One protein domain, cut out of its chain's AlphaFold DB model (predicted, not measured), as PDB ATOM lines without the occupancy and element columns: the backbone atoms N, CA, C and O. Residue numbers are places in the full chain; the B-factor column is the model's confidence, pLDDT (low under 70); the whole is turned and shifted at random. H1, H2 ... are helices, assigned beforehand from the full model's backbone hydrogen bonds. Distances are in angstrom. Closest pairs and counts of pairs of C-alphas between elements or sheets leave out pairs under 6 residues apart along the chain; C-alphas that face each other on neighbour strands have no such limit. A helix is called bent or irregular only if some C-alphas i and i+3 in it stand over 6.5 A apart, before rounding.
ATOM      1  N   LEU A  94     -23.565 -93.145  11.894       45.28
ATOM      2  CA  LEU A  94     -24.645 -93.226  12.874       45.28
ATOM      3  C   LEU A  94     -24.861 -94.718  13.189       45.28
ATOM      4  O   LEU A  94     -25.835 -95.330  12.771       45.28
ATOM      5  N   LEU A  95     -23.850 -95.339  13.787       53.00
ATOM      6  CA  LEU A  95     -23.841 -96.736  14.173       53.00
ATOM      7  C   LEU A  95     -24.453 -96.784  15.569       53.00
ATOM      8  O   LEU A  95     -23.875 -96.265  16.525       53.00
ATOM      9  N   GLU A  96     -25.651 -97.350  15.669       62.59
ATOM     10  CA  GLU A  96     -26.347 -97.509  16.942       62.59
ATOM     11  C   GLU A  96     -25.480 -98.355  17.875       62.59
ATOM     12  O   GLU A  96     -25.159 -99.504  17.560       62.59
ATOM     13  N   PHE A  97     -25.083 -97.780  19.013       75.44
ATOM     14  CA  PHE A  97     -24.204 -98.403  20.008       75.44
ATOM     15  C   PHE A  97     -24.591 -99.859  20.314       75.44
ATOM     16  O   PHE A  97     -23.723-100.729  20.393       75.44
ATOM     17  N   ASP A  98     -25.892-100.137  20.418       72.44
ATOM     18  CA  ASP A  98     -26.415-101.469  20.717       72.44
ATOM     19  C   ASP A  98     -26.052-102.517  19.652       72.44
ATOM     20  O   ASP A  98     -25.772-103.664  19.998       72.44
ATOM     21  N   SER A  99     -25.970-102.135  18.374       74.12
ATOM     22  CA  SER A  99     -25.592-103.047  17.284       74.12
ATOM     23  C   SER A  99     -24.113-103.451  17.345       74.12
ATOM     24  O   SER A  99     -23.782-104.628  17.204       74.12
ATOM     25  N   ILE A 100     -23.222-102.499  17.639       70.94
ATOM     26  CA  ILE A 100     -21.785-102.759  17.812       70.94
ATOM     27  C   ILE A 100     -21.556-103.577  19.075       70.94
ATOM     28  O   ILE A 100     -20.792-104.544  19.066       70.94
ATOM     29  N   PHE A 101     -22.220-103.188  20.164       79.75
ATOM     30  CA  PHE A 101     -22.049-103.857  21.438       79.75
ATOM     31  C   PHE A 101     -22.508-105.310  21.363       79.75
ATOM     32  O   PHE A 101     -21.817-106.172  21.886       79.75
ATOM     33  N   LYS A 102     -23.590-105.609  20.636       79.69
ATOM     34  CA  LYS A 102     -24.049-106.984  20.412       79.69
ATOM     35  C   LYS A 102     -23.011-107.844  19.681       79.69
ATOM     36  O   LYS A 102     -22.744-108.969  20.087       79.69
ATOM     37  N   ILE A 103     -22.360-107.303  18.649       78.00
ATOM     38  CA  ILE A 103     -21.282-108.008  17.930       78.00
ATOM     39  C   ILE A 103     -20.076-108.246  18.852       78.00
ATOM     40  O   ILE A 103     -19.454-109.309  18.797       78.00
ATOM     41  N   TYR A 104     -19.741-107.271  19.700       73.19
ATOM     42  CA  TYR A 104     -18.686-107.391  20.709       73.19
ATOM     43  C   TYR A 104     -19.048-108.413  21.800       73.19
ATOM     44  O   TYR A 104     -18.217-109.225  22.204       73.19
ATOM     45  N   GLU A 105     -20.302-108.434  22.229       76.31
ATOM     46  CA  GLU A 105     -20.832-109.376  23.204       76.31
ATOM     47  C   GLU A 105     -20.755-110.814  22.683       76.31
ATOM     48  O   GLU A 105     -20.151-111.673  23.324       76.31
ATOM     49  N   GLU A 106     -21.261-111.059  21.473       74.38
ATOM     50  CA  GLU A 106     -21.290-112.385  20.851       74.38
ATOM     51  C   GLU A 106     -19.891-112.922  20.516       74.38
ATOM     52  O   GLU A 106     -19.618-114.110  20.703       74.38
ATOM     53  N   ASN A 107     -18.977-112.063  20.051       73.38
ATOM     54  CA  ASN A 107     -17.657-112.506  19.595       73.38
ATOM     55  C   ASN A 107     -16.578-112.499  20.673       73.38
ATOM     56  O   ASN A 107     -15.601-113.238  20.533       73.38
ATOM     57  N   PHE A 108     -16.721-111.675  21.712       78.00
ATOM     58  CA  PHE A 108     -15.679-111.467  22.711       78.00
ATOM     59  C   PHE A 108     -16.162-111.803  24.120       78.00
ATOM     60  O   PHE A 108     -15.597-112.697  24.747       78.00
ATOM     61  N   LEU A 109     -17.230-111.164  24.607       79.06
ATOM     62  CA  LEU A 109     -17.682-111.358  25.993       79.06
ATOM     63  C   LEU A 109     -18.207-112.778  26.244       79.06
ATOM     64  O   LEU A 109     -17.866-113.390  27.254       79.06
ATOM     65  N   ASN A 110     -18.959-113.337  25.294       78.12
ATOM     66  CA  ASN A 110     -19.471-114.705  25.375       78.12
ATOM     67  C   ASN A 110     -18.345-115.746  25.321       78.12
ATOM     68  O   ASN A 110     -18.412-116.761  26.007       78.12
ATOM     69  N   LYS A 111     -17.282-115.488  24.548       75.44
ATOM     70  CA  LYS A 111     -16.122-116.391  24.452       75.44
ATOM     71  C   LYS A 111     -15.191-116.305  25.661       75.44
ATOM     72  O   LYS A 111     -14.489-117.269  25.943       75.44
ATOM     73  N   MET A 112     -15.192-115.174  26.364       72.81
ATOM     74  CA  MET A 112     -14.451-114.985  27.615       72.81
ATOM     75  C   MET A 112     -15.161-115.596  28.831       72.81
ATOM     76  O   MET A 112     -14.581-115.624  29.912       72.81
ATOM     77  N   GLY A 113     -16.394-116.092  28.671       77.12
ATOM     78  CA  GLY A 113     -17.173-116.654  29.775       77.12
ATOM     79  C   GLY A 113     -17.628-115.607  30.794       77.12
ATOM     80  O   GLY A 113     -17.881-115.963  31.941       77.12
ATOM     81  N   CYS A 114     -17.716-114.330  30.399       76.81
ATOM     82  CA  CYS A 114     -18.221-113.275  31.277       76.81
ATOM     83  C   CYS A 114     -19.670-113.558  31.683       76.81
ATOM     84  O   CYS A 114     -20.493-113.932  30.843       76.81
ATOM     85  N   ASN A 115     -19.989-113.312  32.952       83.56
ATOM     86  CA  ASN A 115     -21.358-113.421  33.452       83.56
ATOM     87  C   ASN A 115     -22.218-112.236  32.988       83.56
ATOM     88  O   ASN A 115     -21.698-111.168  32.661       83.56
ATOM     89  N   GLU A 116     -23.543-112.394  32.991       84.00
ATOM     90  CA  GLU A 116     -24.477-111.352  32.524       84.00
ATOM     91  C   GLU A 116     -24.318-110.015  33.269       84.00
ATOM     92  O   GLU A 116     -24.351-108.945  32.656       84.00
ATOM     93  N   ASP A 117     -24.015-110.058  34.568       84.00
ATOM     94  CA  ASP A 117     -23.748-108.861  35.375       84.00
ATOM     95  C   ASP A 117     -22.486-108.112  34.910       84.00
ATOM     96  O   ASP A 117     -22.442-106.877  34.859       84.00
ATOM     97  N   GLU A 118     -21.449-108.852  34.515       77.94
ATOM     98  CA  GLU A 118     -20.202-108.287  33.996       77.94
ATOM     99  C   GLU A 118     -20.413-107.698  32.604       77.94
ATOM    100  O   GLU A 118     -19.936-106.596  32.319       77.94
ATOM    101  N   LYS A 119     -21.190-108.380  31.755       81.25
ATOM    102  CA  LYS A 119     -21.567-107.874  30.431       81.25
ATOM    103  C   LYS A 119     -22.344-106.571  30.540       81.25
ATOM    104  O   LYS A 119     -22.021-105.627  29.821       81.25
ATOM    105  N   GLN A 120     -23.295-106.458  31.469       83.19
ATOM    106  CA  GLN A 120     -24.017-105.204  31.700       83.19
ATOM    107  C   GLN A 120     -23.110-104.079  32.212       83.19
ATOM    108  O   GLN A 120     -23.226-102.928  31.771       83.19
ATOM    109  N   LYS A 121     -22.168-104.391  33.104       79.62
ATOM    110  CA  LYS A 121     -21.178-103.419  33.590       79.62
ATOM    111  C   LYS A 121     -20.261-102.928  32.468       79.62
ATOM    112  O   LYS A 121     -19.979-101.735  32.370       79.62
ATOM    113  N   ILE A 122     -19.835-103.823  31.583       79.25
ATOM    114  CA  ILE A 122     -19.045-103.470  30.401       79.25
ATOM    115  C   ILE A 122     -19.907-102.661  29.422       79.25
ATOM    116  O   ILE A 122     -19.462-101.616  28.957       79.25
ATOM    117  N   LYS A 123     -21.164-103.057  29.184       85.12
ATOM    118  CA  LYS A 123     -22.110-102.339  28.316       85.12
ATOM    119  C   LYS A 123     -22.301-100.896  28.754       85.12
ATOM    120  O   LYS A 123     -22.096 -99.984  27.963       85.12
ATOM    121  N   SER A 124     -22.646-100.687  30.020       79.81
ATOM    122  CA  SER A 124     -22.824 -99.355  30.609       79.81
ATOM    123  C   SER A 124     -21.545 -98.516  30.556       79.81
ATOM    124  O   SER A 124     -21.595 -97.337  30.205       79.81
ATOM    125  N   THR A 125     -20.389 -99.128  30.821       77.25
ATOM    126  CA  THR A 125     -19.089 -98.448  30.760       77.25
ATOM    127  C   THR A 125     -18.768 -97.991  29.337       77.25
ATOM    128  O   THR A 125     -18.504 -96.810  29.120       77.25
ATOM    129  N   VAL A 126     -18.847 -98.887  28.349       73.31
ATOM    130  CA  VAL A 126     -18.566 -98.555  26.941       73.31
ATOM    131  C   VAL A 126     -19.591 -97.551  26.405       73.31
ATOM    132  O   VAL A 126     -19.203 -96.615  25.708       73.31
ATOM    133  N   LYS A 127     -20.866 -97.665  26.801       80.06
ATOM    134  CA  LYS A 127     -21.912 -96.692  26.454       80.06
ATOM    135  C   LYS A 127     -21.576 -95.291  26.965       80.06
ATOM    136  O   LYS A 127     -21.654 -94.333  26.209       80.06
ATOM    137  N   SER A 128     -21.106 -95.176  28.209       74.88
ATOM    138  CA  SER A 128     -20.721 -93.880  28.784       74.88
ATOM    139  C   SER A 128     -19.564 -93.206  28.033       74.88
ATOM    140  O   SER A 128     -19.562 -91.987  27.860       74.88
ATOM    141  N   TYR A 129     -18.597 -93.989  27.538       72.12
ATOM    142  CA  TYR A 129     -17.515 -93.470  26.701       72.12
ATOM    143  C   TYR A 129     -18.022 -93.048  25.324       72.12
ATOM    144  O   TYR A 129     -17.640 -91.987  24.835       72.12
ATOM    145  N   PHE A 130     -18.903 -93.852  24.729       70.25
ATOM    146  CA  PHE A 130     -19.518 -93.559  23.440       70.25
ATOM    147  C   PHE A 130     -20.319 -92.249  23.481       70.25
ATOM    148  O   PHE A 130     -20.100 -91.364  22.655       70.25
ATOM    149  N   ASP A 131     -21.169 -92.079  24.494       69.25
ATOM    150  CA  ASP A 131     -21.993 -90.882  24.674       69.25
ATOM    151  C   ASP A 131     -21.135 -89.633  24.931       69.25
ATOM    152  O   ASP A 131     -21.415 -88.557  24.398       69.25
ATOM    153  N   LYS A 132     -20.037 -89.769  25.688       66.31
ATOM    154  CA  LYS A 132     -19.107 -88.663  25.957       66.31
ATOM    155  C   LYS A 132     -18.380 -88.189  24.694       66.31
ATOM    156  O   LYS A 132     -18.266 -86.985  24.476       66.31
ATOM    157  N   ILE A 133     -17.927 -89.118  23.854       64.06
ATOM    158  CA  ILE A 133     -17.285 -88.808  22.566       64.06
ATOM    159  C   ILE A 133     -18.287 -88.135  21.619       64.06
ATOM    160  O   ILE A 133     -17.922 -87.213  20.890       64.06
ATOM    161  N   ASN A 134     -19.554 -88.554  21.651       54.66
ATOM    162  CA  ASN A 134     -20.614 -87.969  20.834       54.66
ATOM    163  C   ASN A 134     -20.996 -86.545  21.293       54.66
ATOM    164  O   ASN A 134     -21.242 -85.679  20.463       54.66
ATOM    165  N   TRP A 135     -20.983 -86.265  22.602       49.06
ATOM    166  CA  TRP A 135     -21.248 -84.925  23.147       49.06
ATOM    167  C   TRP A 135     -20.116 -83.923  22.866       49.06
ATOM    168  O   TRP A 135     -20.370 -82.787  22.470       49.06
ATOM    169  N   GLU A 136     -18.859 -84.346  23.027       49.19
ATOM    170  CA  GLU A 136     -17.675 -83.483  22.862       49.19
ATOM    171  C   GLU A 136     -17.372 -83.175  21.379       49.19
ATOM    172  O   GLU A 136     -16.740 -82.171  21.063       49.19
ATOM    173  N   SER A 137     -17.891 -83.998  20.458       49.00
ATOM    174  CA  SER A 137     -17.843 -83.770  19.005       49.00
ATOM    175  C   SER A 137     -19.064 -83.023  18.446       49.00
ATOM    176  O   SER A 137     -18.974 -82.456  17.357       49.00
ATOM    177  N   ALA A 138     -20.181 -82.967  19.185       46.56
ATOM    178  CA  ALA A 138     -21.405 -82.265  18.780       46.56
ATOM    179  C   ALA A 138     -21.435 -80.772  19.167       46.56
ATOM    180  O   ALA A 138     -22.188 -80.004  18.567       46.56
TER     181      ALA A 138
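Overview. This is residues 94 to 138 of the 230 residues of the protein "Pv-fam-h protein" of Plasmodium ovale wallikeri (UniProt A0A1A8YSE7). The model shows a helical hairpin with unequal arms: the shorter helix H1 comes first, and after a turn the longer helix H2 folds back alongside it and runs on past it. The end of H2, residues 132 to 138, sticks out free of the rest. The printed part has 45 residues, with two named helices in the order H1, H2 and no named strand, and its class is all helix. It is only just loose, close to compact, with a radius of gyration of the C-alphas of 11.5 A. The outline is a rod, spanning 36 by 17 by 11 A.

Arrangement. H1, residues 97 to 109, and H2, residues 116 to 138, form a helical hairpin. They touch, with 5 pairs of C-alphas within 8 A. Their closest C-alphas, those of Leu 109 and Lys 119, are 6.9 A apart. The two helices run opposite ways at a steep tilt of 40 degrees, and their centres are 12.5 A apart. In both H1 and H2, every O i to N i+4 pair is within hydrogen-bond range.

Along the chain. Residues 94 to 96 come before H1. H1 begins at C-alpha 97, at (-24.204, -98.403, 20.008), and measures 15.7 A from first to last C-alpha. It is neither bent nor irregular, but only just: C-alphas 106 and 109 are 6.4 A apart. H2 begins at C-alpha 116, at (-24.477, -111.352, 32.524), and ends at C-alpha 138, at (-21.405, -82.265, 18.780), with a length of 32.3 A.

Size, cuts and confidence. The two C-alphas farthest apart, those of Gly 113 and Ala 138, are 36.4 A apart. The printed part has no cut, and the link from H1 to H2, with 6 residues, is short. The mean pLDDT of the printed part is 72.0, and residues 94 to 96 and 131 to 138 are under 70.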